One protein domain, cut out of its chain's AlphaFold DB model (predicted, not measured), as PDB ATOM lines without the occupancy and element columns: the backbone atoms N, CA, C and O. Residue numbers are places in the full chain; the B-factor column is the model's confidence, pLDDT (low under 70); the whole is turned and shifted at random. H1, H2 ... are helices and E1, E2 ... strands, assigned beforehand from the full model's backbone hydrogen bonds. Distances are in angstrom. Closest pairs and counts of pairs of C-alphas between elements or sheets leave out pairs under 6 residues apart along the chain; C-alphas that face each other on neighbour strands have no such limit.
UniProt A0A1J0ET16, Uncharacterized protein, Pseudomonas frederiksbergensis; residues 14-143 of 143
ATOM      1  N   VAL A  14     122.273 145.601 173.904       97.12
ATOM      2  CA  VAL A  14     120.945 144.987 173.786       97.12
ATOM      3  C   VAL A  14     120.418 144.600 175.165       97.12
ATOM      4  O   VAL A  14     121.188 144.399 176.102       97.12
ATOM      5  N   ALA A  15     119.096 144.476 175.288       95.31
ATOM      6  CA  ALA A  15     118.457 144.126 176.555       95.31
ATOM      7  C   ALA A  15     118.763 142.690 177.012       95.31
ATOM      8  O   ALA A  15     118.877 142.435 178.208       95.31
ATOM      9  N   GLU A  16     118.896 141.757 176.067       96.00
ATOM     10  CA  GLU A  16     119.106 140.342 176.357       96.00
ATOM     11  C   GLU A  16     119.939 139.657 175.272       96.00
ATOM     12  O   GLU A  16     119.907 140.042 174.100       96.00
ATOM     13  N   VAL A  17     120.656 138.607 175.677       97.81
ATOM     14  CA  VAL A  17     121.314 137.675 174.761       97.81
ATOM     15  C   VAL A  17     120.544 136.361 174.781       97.81
ATOM     16  O   VAL A  17     120.390 135.746 175.835       97.81
ATOM     17  N   PHE A  18     120.052 135.934 173.623       97.44
ATOM     18  CA  PHE A  18     119.334 134.684 173.440       97.44
ATOM     19  C   PHE A  18     120.216 133.497 173.832       97.44
ATOM     20  O   PHE A  18     121.332 133.330 173.340       97.44
ATOM     21  N   SER A  19     119.682 132.672 174.727       94.62
ATOM     22  CA  SER A  19     120.332 131.474 175.260       94.62
ATOM     23  C   SER A  19     119.499 130.208 175.044       94.62
ATOM     24  O   SER A  19     119.756 129.190 175.687       94.62
ATOM     25  N   GLY A  20     118.452 130.288 174.218       94.56
ATOM     26  CA  GLY A  20     117.623 129.143 173.861       94.56
ATOM     27  C   GLY A  20     118.308 128.236 172.841       94.56
ATOM     28  O   GLY A  20     119.440 128.472 172.424       94.56
ATOM     29  N   GLN A  21     117.599 127.189 172.425       97.00
ATOM     30  CA  GLN A  21     118.034 126.374 171.298       97.00
ATOM     31  C   GLN A  21     117.852 127.164 170.001       97.00
ATOM     32  O   GLN A  21     116.764 127.677 169.740       97.00
ATOM     33  N   ASN A  22     118.906 127.244 169.192       98.25
ATOM     34  CA  ASN A  22     118.834 127.917 167.902       98.25
ATOM     35  C   ASN A  22     117.930 127.142 166.937       98.25
ATOM     36  O   ASN A  22     117.925 125.907 166.919       98.25
ATOM     37  N   HIS A  23     117.203 127.881 166.108       98.38
ATOM     38  CA  HIS A  23     116.462 127.317 164.990       98.38
ATOM     39  C   HIS A  23     117.407 126.752 163.922       98.38
ATOM     40  O   HIS A  23     118.527 127.229 163.729       98.38
ATOM     41  N   ALA A  24     116.937 125.723 163.212       97.81
ATOM     42  CA  ALA A  24     117.616 125.240 162.016       97.81
ATOM     43  C   ALA A  24     117.582 126.311 160.915       97.81
ATOM     44  O   ALA A  24     116.641 127.100 160.850       97.81
ATOM     45  N   LEU A  25     118.590 126.301 160.039       97.94
ATOM     46  CA  LEU A  25     118.653 127.189 158.881       97.94
ATOM     47  C   LEU A  25     117.390 127.035 158.020       97.94
ATOM     48  O   LEU A  25     117.039 125.920 157.622       97.94
ATOM     49  N   LEU A  26     116.736 128.152 157.708       97.44
ATOM     50  CA  LEU A  26     115.667 128.182 156.720       97.44
ATOM     51  C   LEU A  26     116.243 128.178 155.295       97.44
ATOM     52  O   LEU A  26     117.325 128.726 155.077       97.44
ATOM     53  N   PRO A  27     115.536 127.587 154.312       94.00
ATOM     54  CA  PRO A  27     115.979 127.593 152.922       94.00
ATOM     55  C   PRO A  27     116.262 129.009 152.415       94.00
ATOM     56  O   PRO A  27     115.467 129.923 152.630       94.00
ATOM     57  N   VAL A  28     117.385 129.170 151.717       92.94
ATOM     58  CA  VAL A  28     117.799 130.439 151.112       92.94
ATOM     59  C   VAL A  28     117.709 130.306 149.597       92.94
ATOM     60  O   VAL A  28     118.354 129.439 149.002       92.94
ATOM     61  N   ASP A  29     116.924 131.175 148.963       89.75
ATOM     62  CA  ASP A  29     116.770 131.172 147.509       89.75
ATOM     63  C   ASP A  29     118.109 131.420 146.800       89.75
ATOM     64  O   ASP A  29     118.935 132.225 147.232       89.75
ATOM     65  N   HIS A  30     118.317 130.729 145.676       87.12
ATOM     66  CA  HIS A  30     119.517 130.844 144.833       87.12
ATOM     67  C   HIS A  30     120.854 130.553 145.544       87.12
ATOM     68  O   HIS A  30     121.914 130.961 145.064       87.12
ATOM     69  N   SER A  31     120.822 129.823 146.660       91.44
ATOM     70  CA  SER A  31     122.023 129.353 147.346       91.44
ATOM     71  C   SER A  31     122.629 128.104 146.690       91.44
ATOM     72  O   SER A  31     122.019 127.450 145.842       91.44
ATOM     73  N   ASN A  32     123.861 127.774 147.079       91.81
ATOM     74  CA  ASN A  32     124.518 126.523 146.719       91.81
ATOM     75  C   ASN A  32     124.767 125.668 147.971       91.81
ATOM     76  O   ASN A  32     124.822 126.181 149.086       91.81
ATOM     77  N   LEU A  33     124.970 124.362 147.765       92.88
ATOM     78  CA  LEU A  33     125.120 123.389 148.856       92.88
ATOM     79  C   LEU A  33     126.232 123.753 149.847       92.88
ATOM     80  O   LEU A  33     126.061 123.576 151.047       92.88
ATOM     81  N   TRP A  34     127.357 124.276 149.354       92.81
ATOM     82  CA  TRP A  34     128.481 124.657 150.209       92.81
ATOM     83  C   TRP A  34     128.123 125.830 151.134       92.81
ATOM     84  O   TRP A  34     128.427 125.787 152.325       92.81
ATOM     85  N   MET A  35     127.434 126.846 150.608       94.56
ATOM     86  CA  MET A  35     126.940 127.975 151.400       94.56
ATOM     87  C   MET A  35     125.907 127.532 152.435       94.56
ATOM     88  O   MET A  35     125.961 127.974 153.582       94.56
ATOM     89  N   ASP A  36     124.979 126.656 152.053       95.75
ATOM     90  CA  ASP A  36     123.937 126.174 152.963       95.75
ATOM     91  C   ASP A  36     124.523 125.339 154.098       95.75
ATOM     92  O   ASP A  36     124.145 125.520 155.255       95.75
ATOM     93  N   GLU A  37     125.504 124.484 153.805       96.06
ATOM     94  CA  GLU A  37     126.203 123.715 154.830       96.06
ATOM     95  C   GLU A  37     126.990 124.629 155.782       96.06
ATOM     96  O   GLU A  37     126.898 124.474 157.002       96.06
ATOM     97  N   ALA A  38     127.698 125.634 155.257       96.50
ATOM     98  CA  ALA A  38     128.437 126.597 156.073       96.50
ATOM     99  C   ALA A  38     127.511 127.403 157.004       96.50
ATOM    100  O   ALA A  38     127.803 127.559 158.194       96.50
ATOM    101  N   ARG A  39     126.361 127.861 156.496       97.81
ATOM    102  CA  ARG A  39     125.338 128.559 157.289       97.81
ATOM    103  C   ARG A  39     124.687 127.642 158.320       97.81
ATOM    104  O   ARG A  39     124.493 128.068 159.455       97.81
ATOM    105  N   ALA A  40     124.392 126.392 157.967       97.81
ATOM    106  CA  ALA A  40     123.820 125.412 158.889       97.81
ATOM    107  C   ALA A  40     124.785 125.094 160.043       97.81
ATOM    108  O   ALA A  40     124.374 125.025 161.202       97.81
ATOM    109  N   GLN A  41     126.082 124.969 159.753       97.81
ATOM    110  CA  GLN A  41     127.111 124.823 160.785       97.81
ATOM    111  C   GLN A  41     127.217 126.082 161.655       97.81
ATOM    112  O   GLN A  41     127.318 125.982 162.877       97.81
ATOM    113  N   ALA A  42     127.164 127.269 161.046       97.88
ATOM    114  CA  ALA A  42     127.245 128.530 161.771       97.88
ATOM    115  C   ALA A  42     126.047 128.751 162.703       97.88
ATOM    116  O   ALA A  42     126.248 129.103 163.864       97.88
ATOM    117  N   ILE A  43     124.819 128.506 162.230       98.06
ATOM    118  CA  ILE A  43     123.601 128.725 163.017       98.06
ATOM    119  C   ILE A  43     123.441 127.720 164.159       98.06
ATOM    120  O   ILE A  43     122.814 128.036 165.162       98.06
ATOM    121  N   ALA A  44     124.062 126.544 164.069       97.44
ATOM    122  CA  ALA A  44     124.157 125.609 165.192       97.44
ATOM    123  C   ALA A  44     125.128 126.085 166.296       97.44
ATOM    124  O   ALA A  44     125.176 125.502 167.380       97.44
ATOM    125  N   GLY A  45     125.924 127.124 166.021       96.06
ATOM    126  CA  GLY A  45     126.902 127.694 166.937       96.06
ATOM    127  C   GLY A  45     126.311 128.637 167.990       96.06
ATOM    128  O   GLY A  45     125.105 128.782 168.166       96.06
ATOM    129  N   LYS A  46     127.193 129.312 168.729       96.56
ATOM    130  CA  LYS A  46     126.792 130.263 169.771       96.56
ATOM    131  C   LYS A  46     126.399 131.611 169.159       96.56
ATOM    132  O   LYS A  46     127.161 132.160 168.364       96.56
ATOM    133  N   VAL A  47     125.290 132.186 169.631       98.38
ATOM    134  CA  VAL A  47     124.958 133.605 169.434       98.38
ATOM    135  C   VAL A  47     126.159 134.472 169.804       98.38
ATOM    136  O   VAL A  47     126.676 134.414 170.925       98.38
ATOM    137  N   ASN A  48     126.620 135.269 168.847       98.38
ATOM    138  CA  ASN A  48     127.843 136.055 168.982       98.38
ATOM    139  C   ASN A  48     127.642 137.537 168.637       98.38
ATOM    140  O   ASN A  48     128.582 138.312 168.808       98.38
ATOM    141  N   PHE A  49     126.440 137.938 168.207       98.69
ATOM    142  CA  PHE A  49     126.158 139.294 167.753       98.69
ATOM    143  C   PHE A  49     124.736 139.764 168.104       98.69
ATOM    144  O   PHE A  49     123.784 138.993 168.000       98.69
ATOM    145  N   ALA A  50     124.590 141.036 168.492       98.31
ATOM    146  CA  ALA A  50     123.310 141.760 168.546       98.31
ATOM    147  C   ALA A  50     122.145 141.005 169.240       98.31
ATOM    148  O   ALA A  50     121.001 140.969 168.787       98.31
ATOM    149  N   GLY A  51     122.440 140.369 170.367       98.44
ATOM    150  CA  GLY A  51     121.486 139.687 171.236       98.44
ATOM    151  C   GLY A  51     121.120 138.288 170.787       98.44
ATOM    152  O   GLY A  51     121.147 137.377 171.596       98.44
ATOM    153  N   HIS A  52     120.778 138.072 169.527       98.44
ATOM    154  CA  HIS A  52     120.268 136.774 169.067       98.44
ATOM    155  C   HIS A  52     120.767 136.383 167.685       98.44
ATOM    156  O   HIS A  52     120.309 135.395 167.117       98.44
ATOM    157  N   TYR A  53     121.736 137.128 167.167       98.81
ATOM    158  CA  TYR A  53     122.292 136.878 165.859       98.81
ATOM    159  C   TYR A  53     123.653 136.196 165.936       98.81
ATOM    160  O   TYR A  53     124.385 136.231 166.936       98.81
ATOM    161  N   ILE A  54     124.001 135.577 164.821       98.75
ATOM    162  CA  ILE A  54     125.299 134.975 164.577       98.75
ATOM    163  C   ILE A  54     125.883 135.667 163.354       98.75
ATOM    164  O   ILE A  54     125.326 135.595 162.262       98.75
ATOM    165  N   LEU A  55     127.014 136.343 163.540       98.44
ATOM    166  CA  LEU A  55     127.812 136.859 162.441       98.44
ATOM    167  C   LEU A  55     128.693 135.728 161.897       98.44
ATOM    168  O   LEU A  55     129.576 135.222 162.601       98.44
ATOM    169  N   HIS A  56     128.446 135.334 160.650       97.88
ATOM    170  CA  HIS A  56     129.136 134.250 159.958       97.88
ATOM    171  C   HIS A  56     130.027 134.804 158.844       97.88
ATOM    172  O   HIS A  56     129.525 135.354 157.870       97.88
ATOM    173  N   LYS A  57     131.350 134.660 158.982       97.25
ATOM    174  CA  LYS A  57     132.347 135.111 157.997       97.25
ATOM    175  C   LYS A  57     132.755 133.968 157.066       97.25
ATOM    176  O   LYS A  57     133.087 132.888 157.550       97.25
ATOM    177  N   PHE A  58     132.831 134.233 155.765       96.50
ATOM    178  CA  PHE A  58     133.198 133.252 154.738       96.50
ATOM    179  C   PHE A  58     133.883 133.922 153.536       96.50
ATOM    180  O   PHE A  58     133.828 135.140 153.362       96.50
ATOM    181  N   GLY A  59     134.563 133.129 152.708       95.62
ATOM    182  CA  GLY A  59     135.136 133.608 151.448       95.62
ATOM    183  C   GLY A  59     134.064 133.739 150.373       95.62
ATOM    184  O   GLY A  59     133.328 132.787 150.136       95.62
ATOM    185  N   CYS A  60     133.996 134.890 149.704       91.44
ATOM    186  CA  CYS A  60     133.000 135.160 148.657       91.44
ATOM    187  C   CYS A  60     133.605 135.330 147.252       91.44
ATOM    188  O   CYS A  60     132.903 135.674 146.306       91.44
ATOM    189  N   GLY A  61     134.900 135.023 147.098       92.00
ATOM    190  CA  GLY A  61     135.612 135.014 145.817       92.00
ATOM    191  C   GLY A  61     136.579 136.187 145.642       92.00
ATOM    192  O   GLY A  61     136.596 137.131 146.427       92.00
ATOM    193  N   GLY A  62     137.458 136.103 144.638       93.12
ATOM    194  CA  GLY A  62     138.393 137.186 144.295       93.12
ATOM    195  C   GLY A  62     139.372 137.594 145.409       93.12
ATOM    196  O   GLY A  62     139.812 138.738 145.431       93.12
ATOM    197  N   GLY A  63     139.674 136.695 146.354       95.31
ATOM    198  CA  GLY A  63     140.509 137.002 147.526       95.31
ATOM    199  C   GLY A  63     139.807 137.856 148.590       95.31
ATOM    200  O   GLY A  63     140.468 138.462 149.432       95.31
ATOM    201  N   THR A  64     138.474 137.934 148.552       97.44
ATOM    202  CA  THR A  64     137.676 138.717 149.500       97.44
ATOM    203  C   THR A  64     136.925 137.843 150.503       97.44
ATOM    204  O   THR A  64     136.596 136.680 150.244       97.44
ATOM    205  N   LEU A  65     136.662 138.430 151.669       98.00
ATOM    206  CA  LEU A  65     135.821 137.889 152.724       98.00
ATOM    207  C   LEU A  65     134.524 138.695 152.819       98.00
ATOM    208  O   LEU A  65     134.529 139.928 152.766       98.00
ATOM    209  N   CYS A  66     133.432 137.971 153.020       96.75
ATOM    210  CA  CYS A  66     132.107 138.489 153.317       96.75
ATOM    211  C   CYS A  66     131.689 138.019 154.716       96.75
ATOM    212  O   CYS A  66     132.302 137.116 155.294       96.75
ATOM    213  N   ALA A  67     130.638 138.621 155.266       97.81
ATOM    214  CA  ALA A  67     129.925 138.011 156.376       97.81
ATOM    215  C   ALA A  67     128.417 138.224 156.249       97.81
ATOM    216  O   ALA A  67     127.969 139.199 155.647       97.81
ATOM    217  N   GLU A  68     127.661 137.301 156.823       97.62
ATOM    218  CA  GLU A  68     126.203 137.313 156.901       97.62
ATOM    219  C   GLU A  68     125.755 137.308 158.360       97.62
ATOM    220  O   GLU A  68     126.484 136.863 159.253       97.62
ATOM    221  N   VAL A  69     124.553 137.820 158.595       98.69
ATOM    222  CA  VAL A  69     123.884 137.822 159.893       98.69
ATOM    223  C   VAL A  69     122.786 136.766 159.856       98.69
ATOM    224  O   VAL A  69     121.863 136.856 159.047       98.69
ATOM    225  N   LEU A  70     122.898 135.769 160.729       98.75
ATOM    226  CA  LEU A  70     121.923 134.692 160.893       98.75
ATOM    227  C   LEU A  70     121.109 134.943 162.161       98.75
ATOM    228  O   LEU A  70     121.696 135.246 163.200       98.75
ATOM    229  N   ASP A  71     119.791 134.809 162.102       98.62
ATOM    230  CA  ASP A  71     118.905 134.943 163.260       98.62
ATOM    231  C   ASP A  71     118.701 133.579 163.937       98.62
ATOM    232  O   ASP A  71     118.075 132.673 163.383       98.62
ATOM    233  N   ALA A  72     119.211 133.429 165.162       98.56
ATOM    234  CA  ALA A  72     119.103 132.181 165.914       98.56
ATOM    235  C   ALA A  72     117.669 131.862 166.373       98.56
ATOM    236  O   ALA A  72     117.379 130.705 166.686       98.56
ATOM    237  N   ARG A  73     116.770 132.853 166.431       98.12
ATOM    238  CA  ARG A  73     115.365 132.668 166.833       98.12
ATOM    239  C   ARG A  73     114.495 132.167 165.694       98.12
ATOM    240  O   ARG A  73     113.480 131.540 165.969       98.12
ATOM    241  N   THR A  74     114.849 132.471 164.449       98.19
ATOM    242  CA  THR A  74     113.997 132.167 163.289       98.19
ATOM    243  C   THR A  74     114.625 131.167 162.329       98.19
ATOM    244  O   THR A  74     113.894 130.410 161.692       98.19
ATOM    245  N   GLY A  75     115.955 131.112 162.249       98.19
ATOM    246  CA  GLY A  75     116.660 130.333 161.235       98.19
ATOM    247  C   GLY A  75     117.029 131.134 159.983       98.19
ATOM    248  O   GLY A  75     117.601 130.570 159.053       98.19
ATOM    249  N   GLU A  76     116.680 132.420 159.919       98.38
ATOM    250  CA  GLU A  76     116.818 133.247 158.716       98.38
ATOM    251  C   GLU A  76     118.240 133.790 158.518       98.38
ATOM    252  O   GLU A  76     118.920 134.182 159.468       98.38
ATOM    253  N   VAL A  77     118.665 133.904 157.257       98.06
ATOM    254  CA  VAL A  77     119.756 134.807 156.858       98.06
ATOM    255  C   VAL A  77     119.142 136.192 156.659       98.06
ATOM    256  O   VAL A  77     118.454 136.419 155.666       98.06
ATOM    257  N   VAL A  78     119.355 137.122 157.594       97.81
ATOM    258  CA  VAL A  78     118.629 138.406 157.578       97.81
ATOM    259  C   VAL A  78     119.303 139.476 156.722       97.81
ATOM    260  O   VAL A  78     118.618 140.303 156.125       97.81
ATOM    261  N   THR A  79     120.639 139.487 156.648       97.88
ATOM    262  CA  THR A  79     121.393 140.402 155.774       97.88
ATOM    263  C   THR A  79     122.868 140.004 155.643       97.88
ATOM    264  O   THR A  79     123.377 139.190 156.416       97.88
ATOM    265  N   GLY A  80     123.572 140.621 154.693       96.94
ATOM    266  CA  GLY A  80     125.029 140.577 154.559       96.94
ATOM    267  C   GLY A  80     125.694 141.861 155.061       96.94
ATOM    268  O   GLY A  80     125.044 142.898 155.212       96.94
ATOM    269  N   LEU A  81     127.008 141.824 155.295       97.31
ATOM    270  CA  LEU A  81     127.776 143.056 155.478       97.31
ATOM    271  C   LEU A  81     127.591 143.988 154.266       97.31
ATOM    272  O   LEU A  81     127.450 143.503 153.144       97.31
ATOM    273  N   PRO A  82     127.683 145.321 154.446       96.00
ATOM    274  CA  PRO A  82     127.475 146.279 153.353       96.00
ATOM    275  C   PRO A  82     128.469 146.182 152.185       96.00
ATOM    276  O   PRO A  82     128.291 146.870 151.184       96.00
ATOM    277  N   ASN A  83     129.553 145.417 152.337       97.06
ATOM    278  CA  ASN A  83     130.590 145.234 151.327       97.06
ATOM    279  C   ASN A  83     131.319 143.900 151.558       97.06
ATOM    280  O   ASN A  83     131.318 143.371 152.675       97.06
ATOM    281  N   ALA A  84     131.995 143.412 150.521       97.44
ATOM    282  CA  ALA A  84     133.078 142.450 150.670       97.44
ATOM    283  C   ALA A  84     134.380 143.191 151.016       97.44
ATOM    284  O   ALA A  84     134.549 144.374 150.712       97.44
ATOM    285  N   TYR A  85     135.333 142.509 151.640       97.94
ATOM    286  CA  TYR A  85     136.600 143.122 152.048       97.94
ATOM    287  C   TYR A  85     137.775 142.259 151.622       97.94
ATOM    288  O   TYR A  85     137.662 141.038 151.584       97.94
ATOM    289  N   ASN A  86     138.915 142.876 151.315       97.19
ATOM    290  CA  ASN A  86     140.154 142.140 151.075       97.19
ATOM    291  C   ASN A  86     140.447 141.231 152.281       97.19
ATOM    292  O   ASN A  86     140.519 141.715 153.418       97.19
ATOM    293  N   GLY A  87     140.606 139.931 152.015       95.56
ATOM    294  CA  GLY A  87     140.751 138.904 153.039       95.56
ATOM    295  C   GLY A  87     141.956 139.090 153.955       95.56
ATOM    296  O   GLY A  87     141.870 138.711 155.119       95.56
ATOM    297  N   ASP A  88     143.010 139.753 153.478       95.62
ATOM    298  CA  ASP A  88     144.220 140.016 154.265       95.62
ATOM    299  C   ASP A  88     144.056 141.191 155.242       95.62
ATOM    300  O   ASP A  88     144.843 141.341 156.173       95.62
ATOM    301  N   SER A  89     143.038 142.035 155.036       96.12
ATOM    302  CA  SER A  89     142.831 143.270 155.812       96.12
ATOM    303  C   SER A  89     141.586 143.257 156.698       96.12
ATOM    304  O   SER A  89     141.447 144.117 157.559       96.12
ATOM    305  N   LEU A  90     140.650 142.322 156.485       97.56
ATOM    306  CA  LEU A  90     139.362 142.357 157.174       97.56
ATOM    307  C   LEU A  90     139.499 142.029 158.665       97.56
ATOM    308  O   LEU A  90     139.723 140.876 159.048       97.56
ATOM    309  N   VAL A  91     139.202 143.019 159.502       97.62
ATOM    310  CA  VAL A  91     139.033 142.862 160.947       97.62
ATOM    311  C   VAL A  91     137.600 143.220 161.332       97.62
ATOM    312  O   VAL A  91     137.114 144.315 161.050       97.62
ATOM    313  N   LEU A  92     136.924 142.292 162.009       98.00
ATOM    314  CA  LEU A  92     135.577 142.475 162.545       98.00
ATOM    315  C   LEU A  92     135.649 142.501 164.072       98.00
ATOM    316  O   LEU A  92     136.182 141.576 164.680       98.00
ATOM    317  N   SER A  93     135.108 143.545 164.695       98.25
ATOM    318  CA  SER A  93     134.951 143.635 166.150       98.25
ATOM    319  C   SER A  93     133.483 143.837 166.502       98.25
ATOM    320  O   SER A  93     132.861 144.811 166.080       98.25
ATOM    321  N   TYR A  94     132.936 142.899 167.266       98.31
ATOM    322  CA  TYR A  94     131.525 142.820 167.635       98.31
ATOM    323  C   TYR A  94     131.376 142.018 168.934       98.31
ATOM    324  O   TYR A  94     132.301 141.317 169.348       98.31
ATOM    325  N   GLN A  95     130.220 142.140 169.585       98.50
ATOM    326  CA  GLN A  95     129.899 141.419 170.818       98.50
ATOM    327  C   GLN A  95     128.470 140.881 170.762       98.50
ATOM    328  O   GLN A  95     127.604 141.457 170.102       98.50
ATOM    329  N   SER A  96     128.211 139.802 171.501       98.31
ATOM    330  CA  SER A  96     126.879 139.195 171.572       98.31
ATOM    331  C   SER A  96     125.848 140.110 172.209       98.31
ATOM    332  O   SER A  96     124.675 139.978 171.909       98.31
ATOM    333  N   ASP A  97     126.267 141.028 173.076       98.31
ATOM    334  CA  ASP A  97     125.375 141.917 173.813       98.31
ATOM    335  C   ASP A  97     125.377 143.362 173.280       98.31
ATOM    336  O   ASP A  97     124.955 144.272 173.988       98.31
ATOM    337  N   SER A  98     125.811 143.577 172.033       98.56
ATOM    338  CA  SER A  98     125.859 144.901 171.405       98.56
ATOM    339  C   SER A  98     125.396 144.880 169.947       98.56
ATOM    340  O   SER A  98     125.773 143.994 169.181       98.56
ATOM    341  N   ASN A  99     124.659 145.920 169.547       98.31
ATOM    342  CA  ASN A  99     124.273 146.182 168.155       98.31
ATOM    343  C   ASN A  99     125.374 146.875 167.334       98.31
ATOM    344  O   ASN A  99     125.264 146.981 166.113       98.31
ATOM    345  N   LEU A 100     126.439 147.364 167.975       98.62
ATOM    346  CA  LEU A 100     127.594 147.940 167.288       98.62
ATOM    347  C   LEU A 100     128.475 146.847 166.669       98.62
ATOM    348  O   LEU A 100     128.901 145.917 167.359       98.62
ATOM    349  N   ILE A 101     128.837 147.038 165.402       98.56
ATOM    350  CA  ILE A 101     129.949 146.353 164.742       98.56
ATOM    351  C   ILE A 101     130.960 147.376 164.220       98.56
ATOM    352  O   ILE A 101     130.605 148.421 163.663       98.56
ATOM    353  N   ILE A 102     132.239 147.060 164.397       98.19
ATOM    354  CA  ILE A 102     133.362 147.833 163.874       98.19
ATOM    355  C   ILE A 102     134.065 146.981 162.821       98.19
ATOM    356  O   ILE A 102     134.446 145.841 163.090       98.19
ATOM    357  N   ILE A 103     134.224 147.541 161.626       98.00
ATOM    358  CA  ILE A 103     134.811 146.866 160.469       98.00
ATOM    359  C   ILE A 103     136.029 147.661 160.007       98.00
ATOM    360  O   ILE A 103     135.874 148.783 159.520       98.00
ATOM    361  N   SER A 104     137.221 147.085 160.153       97.62
ATOM    362  CA  SER A 104     138.465 147.602 159.568       97.62
ATOM    363  C   SER A 104     138.867 146.770 158.343       97.62
ATOM    364  O   SER A 104     138.527 145.585 158.264       97.62
ATOM    365  N   GLY A 105     139.505 147.410 157.363       97.38
ATOM    366  CA  GLY A 105     140.009 146.770 156.153       97.38
ATOM    367  C   GLY A 105     139.698 147.522 154.860       97.38
ATOM    368  O   GLY A 105     139.010 148.552 154.816       97.38
ATOM    369  N   VAL A 106     140.168 146.961 153.749       97.62
ATOM    370  CA  VAL A 106     139.975 147.513 152.404       97.62
ATOM    371  C   VAL A 106     138.727 146.906 151.766       97.62
ATOM    372  O   VAL A 106     138.712 145.724 151.420       97.62
ATOM    373  N   ALA A 107     137.693 147.725 151.570       97.44
ATOM    374  CA  ALA A 107     136.474 147.328 150.870       97.44
ATOM    375  C   ALA A 107     136.746 146.950 149.401       97.44
ATOM    376  O   ALA A 107     137.613 147.537 148.736       97.44
ATOM    377  N   ALA A 108     136.010 145.961 148.895       96.12
ATOM    378  CA  ALA A 108     136.098 145.514 147.511       96.12
ATOM    379  C   ALA A 108     135.413 146.510 146.568       96.12
ATOM    380  O   ALA A 108     136.032 146.941 145.588       96.12
ATOM    381  N   ASP A 109     134.192 146.919 146.916       94.44
ATOM    382  CA  ASP A 109     133.386 147.857 146.138       94.44
ATOM    383  C   ASP A 109     133.612 149.312 146.557       94.44
ATOM    384  O   ASP A 109     134.120 149.613 147.641       94.44
ATOM    385  N   SER A 110     133.205 150.242 145.689       93.94
ATOM    386  CA  SER A 110     133.292 151.676 145.958       93.94
ATOM    387  C   SER A 110     132.451 152.079 147.168       93.94
ATOM    388  O   SER A 110     131.281 151.712 147.270       93.94
ATOM    389  N   GLU A 111     133.013 152.926 148.022       95.50
ATOM    390  CA  GLU A 111     132.338 153.428 149.215       95.50
ATOM    391  C   GLU A 111     131.998 154.911 149.088       95.50
ATOM    392  O   GLU A 111     132.576 155.644 148.277       95.50
ATOM    393  N   LYS A 112     131.071 155.366 149.928       94.38
ATOM    394  CA  LYS A 112     130.716 156.777 150.079       94.38
ATOM    395  C   LYS A 112     130.924 157.208 151.525       94.38
ATOM    396  O   LYS A 112     130.764 156.407 152.442       94.38
ATOM    397  N   ASP A 113     131.275 158.473 151.725       92.56
ATOM    398  CA  ASP A 113     131.303 159.068 153.058       92.56
ATOM    399  C   ASP A 113     129.884 159.329 153.596       92.56
ATOM    400  O   ASP A 113     128.877 159.124 152.914       92.56
ATOM    401  N   MET A 114     129.805 159.848 154.824       93.12
ATOM    402  CA  MET A 114     128.539 160.209 155.476       93.12
ATOM    403  C   MET A 114     127.715 161.264 154.712       93.12
ATOM    404  O   MET A 114     126.541 161.453 155.016       93.12
ATOM    405  N   LYS A 115     128.313 161.977 153.748       93.81
ATOM    406  CA  LYS A 115     127.664 162.992 152.902       93.81
ATOM    407  C   LYS A 115     127.335 162.456 151.504       93.81
ATOM    408  O   LYS A 115     126.890 163.218 150.649       93.81
ATOM    409  N   GLY A 116     127.562 161.166 151.251       92.94
ATOM    410  CA  GLY A 116     127.321 160.529 149.959       92.94
ATOM    411  C   GLY A 116     128.418 160.767 148.916       92.94
ATOM    412  O   GLY A 116     128.249 160.363 147.762       92.94
ATOM    413  N   LYS A 117     129.545 161.392 149.280       94.50
ATOM    414  CA  LYS A 117     130.674 161.604 148.366       94.50
ATOM    415  C   LYS A 117     131.451 160.303 148.199       94.50
ATOM    416  O   LYS A 117     131.819 159.673 149.185       94.50
ATOM    417  N   GLY A 118     131.749 159.931 146.954       95.19
ATOM    418  CA  GLY A 118     132.575 158.760 146.652       95.19
ATOM    419  C   GLY A 118     133.973 158.847 147.273       95.19
ATOM    420  O   GLY A 118     134.625 159.896 147.228       95.19
ATOM    421  N   LEU A 119     134.430 157.733 147.831       95.00
ATOM    422  CA  LEU A 119     135.737 157.574 148.455       95.00
ATOM    423  C   LEU A 119     136.660 156.762 147.547       95.00
ATOM    424  O   LEU A 119     136.245 155.796 146.905       95.00
ATOM    425  N   LYS A 120     137.943 157.136 147.508       94.31
ATOM    426  CA  LYS A 120     138.968 156.302 146.865       94.31
ATOM    427  C   LYS A 120     139.133 155.008 147.658       94.31
ATOM    428  O   LYS A 120     138.984 155.017 148.878       94.31
ATOM    429  N   ARG A 121     139.489 153.906 147.001       94.38
ATOM    430  CA  ARG A 121     139.830 152.657 147.697       94.38
ATOM    431  C   ARG A 121     140.983 152.898 148.682       94.38
ATOM    432  O   ARG A 121     141.933 153.599 148.343       94.38
ATOM    433  N   GLY A 122     140.872 152.352 149.887       95.44
ATOM    434  CA  GLY A 122     141.845 152.533 150.964       95.44
ATOM    435  C   GLY A 122     141.426 151.774 152.216       95.44
ATOM    436  O   GLY A 122     140.280 151.319 152.300       95.44
ATOM    437  N   ASP A 123     142.364 151.627 153.147       96.19
ATOM    438  CA  ASP A 123     142.084 151.049 154.456       96.19
ATOM    439  C   ASP A 123     141.342 152.058 155.334       96.19
ATOM    440  O   ASP A 123     141.608 153.265 155.281       96.19
ATOM    441  N   ARG A 124     140.339 151.576 156.061       96.69
ATOM    442  CA  ARG A 124     139.438 152.406 156.864       96.69
ATOM    443  C   ARG A 124     138.855 151.607 158.002       96.69
ATOM    444  O   ARG A 124     138.734 150.393 157.931       96.69
ATOM    445  N   VAL A 125     138.286 152.331 158.955       97.06
ATOM    446  CA  VAL A 125     137.400 151.778 159.975       97.06
ATOM    447  C   VAL A 125     135.991 152.327 159.791       97.06
ATOM    448  O   VAL A 125     135.782 153.545 159.754       97.06
ATOM    449  N   ARG A 126     135.011 151.427 159.726       97.12
ATOM    450  CA  ARG A 126     133.580 151.738 159.679       97.12
ATOM    451  C   ARG A 126     132.904 151.276 160.956       97.12
ATOM    452  O   ARG A 126     133.180 150.190 161.454       97.12
ATOM    453  N   TYR A 127     132.000 152.100 161.454       97.88
ATOM    454  CA  TYR A 127     131.166 151.817 162.610       97.88
ATOM    455  C   TYR A 127     129.733 151.713 162.114       97.88
ATOM    456  O   TYR A 127     129.221 152.685 161.550       97.88
ATOM    457  N   TYR A 128     129.103 150.565 162.325       98.19
ATOM    458  CA  TYR A 128     127.704 150.348 161.985       98.19
ATOM    459  C   TYR A 128     126.916 149.984 163.236       98.19
ATOM    460  O   TYR A 128     127.355 149.155 164.029       98.19
ATOM    461  N   GLU A 129     125.735 150.572 163.381       98.31
ATOM    462  CA  GLU A 129     124.694 150.005 164.231       98.31
ATOM    463  C   GLU A 129     123.893 149.016 163.394       98.31
ATOM    464  O   GLU A 129     123.453 149.343 162.290       98.31
ATOM    465  N   PHE A 130     123.690 147.820 163.920       98.56
ATOM    466  CA  PHE A 130     122.747 146.868 163.370       98.56
ATOM    467  C   PHE A 130     121.377 147.070 164.019       98.56
ATOM    468  O   PHE A 130     121.212 146.876 165.223       98.56
ATOM    469  N   ALA A 131     120.400 147.498 163.225       96.25
ATOM    470  CA  ALA A 131     119.039 147.746 163.680       96.25
ATOM    471  C   ALA A 131     118.052 147.419 162.560       96.25
ATOM    472  O   ALA A 131     118.302 147.732 161.397       96.25
ATOM    473  N   ASN A 132     116.914 146.817 162.915       95.94
ATOM    474  CA  ASN A 132     115.869 146.426 161.961       95.94
ATOM    475  C   ASN A 132     116.419 145.568 160.804       95.94
ATOM    476  O   ASN A 132     116.134 145.837 159.639       95.94
ATOM    477  N   ASN A 133     117.251 144.574 161.133       97.25
ATOM    478  CA  ASN A 133     117.908 143.678 160.177       97.25
ATOM    479  C   ASN A 133     118.793 144.377 159.123       97.25
ATOM    480  O   ASN A 133     119.086 143.803 158.076       97.25
ATOM    481  N   ALA A 134     119.256 145.603 159.392       97.69
ATOM    482  CA  ALA A 134     120.090 146.376 158.478       97.69
ATOM    483  C   ALA A 134     121.263 147.056 159.194       97.69
ATOM    484  O   ALA A 134     121.182 147.444 160.361       97.69
ATOM    485  N   PHE A 135     122.362 147.249 158.463       98.12
ATOM    486  CA  PHE A 135     123.520 148.001 158.937       98.12
ATOM    487  C   PHE A 135     123.373 149.492 158.626       98.12
ATOM    488  O   PHE A 135     123.362 149.910 157.466       98.12
ATOM    489  N   ARG A 136     123.328 150.316 159.671       96.94
ATOM    490  CA  ARG A 136     123.297 151.777 159.586       96.94
ATOM    491  C   ARG A 136     124.683 152.343 159.861       96.94
ATOM    492  O   ARG A 136     125.193 152.229 160.974       96.94
ATOM    493  N   LEU A 137     125.296 152.973 158.858       96.88
ATOM    494  CA  LEU A 137     126.611 153.599 159.018       96.88
ATOM    495  C   LEU A 137     126.520 154.761 160.017       96.88
ATOM    496  O   LEU A 137     125.722 155.681 159.844       96.88
ATOM    497  N   LEU A 138     127.353 154.721 161.053       96.56
ATOM    498  CA  LEU A 138     127.457 155.760 162.079       96.56
ATOM    499  C   LEU A 138     128.669 156.658 161.843       96.56
ATOM    500  O   LEU A 138     128.625 157.865 162.088       96.56
ATOM    501  N   LYS A 139     129.779 156.055 161.410       95.38
ATOM    502  CA  LYS A 139     131.050 156.744 161.180       95.38
ATOM    503  C   LYS A 139     131.935 155.930 160.257       95.38
ATOM    504  O   LYS A 139     131.978 154.707 160.340       95.38
ATOM    505  N   ILE A 140     132.714 156.639 159.456       95.12
ATOM    506  CA  ILE A 140     133.802 156.097 158.651       95.12
ATOM    507  C   ILE A 140     135.036 156.981 158.849       95.12
ATOM    508  O   ILE A 140     134.906 158.204 158.960       95.12
ATOM    509  N   LYS A 141     136.216 156.372 158.971       93.69
ATOM    510  CA  LYS A 141     137.511 157.060 159.097       93.69
ATOM    511  C   LYS A 141     138.567 156.311 158.290       93.69
ATOM    512  O   LYS A 141     138.536 155.087 158.296       93.69
ATOM    513  N   ASP A 142     139.472 157.025 157.632       90.56
ATOM    514  CA  ASP A 142     140.677 156.405 157.072       90.56
ATOM    515  C   ASP A 142     141.587 155.908 158.215       90.56
ATOM    516  O   ASP A 142     141.535 156.459 159.326       90.56
ATOM    517  N   GLU A 143     142.337 154.836 157.952       77.88
ATOM    518  CA  GLU A 143     143.322 154.238 158.870       77.88
ATOM    519  C   GLU A 143     144.757 154.670 158.530       77.88
ATOM    520  O   GLU A 143     145.058 154.864 157.327       77.88
TER     521      GLU A 143
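What this domain is: This is residues 14 to 143 of the 143 residues of an uncharacterized protein of Pseudomonas frederiksbergensis (UniProt A0A1J0ET16). Two antiparallel sheets stand partly face to face as a loose sandwich: a strongly twisted one of four strands, E4 to E7, and a smaller one, E1 to E3, whose other face is covered at one end of the domain by the single helix H1. Residues 29 to 34, of which 33 and 34 belong to H1, stick out. The printed part has 130 residues, with one named helix and seven named strands in the order H1 E1 E2 E3 E4 E5 E6 E7, and the sheet orders are E4 E5 E6 E7 and E1 E2 E3. The class is mostly strand, though 61 residues, under half, are in named elements. The whole is compact, with a radius of gyration of the C-alphas of 14.9 A and spans of 43 by 35 by 23 A.

How they stand to each other: E4, residues 91 to 94, E5, residues 100 to 106, E6, residues 123 to 131, and E7, residues 134 to 142, form a meander, each strand the antiparallel neighbour of the one before. E4 and E7 are its edge strands, and from edge to edge the strands' lines turn by 51 degrees. E4 and E5 are a hairpin, with N 93 and O 102 within hydrogen-bond range at 2.9 A. In the hairpin E5 and E6, N 103 and O 126 are 2.9 A apart; in the hairpin E6 and E7, N 127 and O 139 are 2.8 A apart. E7 bends by 60 degrees at residue 138. E1, residues 53 to 61, E2, residues 64 to 71, and E3, residues 77 to 80, form a second meander. N 56 and O 68 of E1 and E2 are 2.9 A apart, and N 69 and O 79 of E2 and E3 are 2.8 A apart. The closest C-alphas of E3 and E7 are those of Thr 79 and Ala 134, 6.7 A apart, while E2 and E5, for instance, are apart. H1, residues 33 to 43, is on this smaller sheet at a height of 9.0 A, which makes two layers, a helix on one face of a sheet. It lies over E2 and only just over E1, with 3 of its C-alphas on E1, and runs slantwise to the strands, at 50 degrees to E2 on the local plane. The closest C-alphas of H1 and E1 are those of Ala 42 and His 56, 6.3 A apart. In H1 every O i to N i+4 pair is within hydrogen-bond range.

Where its parts are: H1 begins at C-alpha 33 (125.120, 123.389, 148.856) and is 15.2 A long. E1 measures 24.1 A, E2 23.6 A, E5 19.4 A, E6 25.0 A and E7 22.9 A. E4 begins at C-alpha 91 (139.033, 142.862, 160.947), and E7 ends at C-alpha 142 (140.677, 156.405, 157.072).

The domain as a whole: The C-alphas of Gln 21 and Lys 120 are the two farthest apart, 43.9 A. The link from E5 to E6 is long, 16 residues, and within it residues 111 to 112 pair antiparallel with 118 to 119. The printed part has no cut, and no printed residue is under 70 in pLDDT.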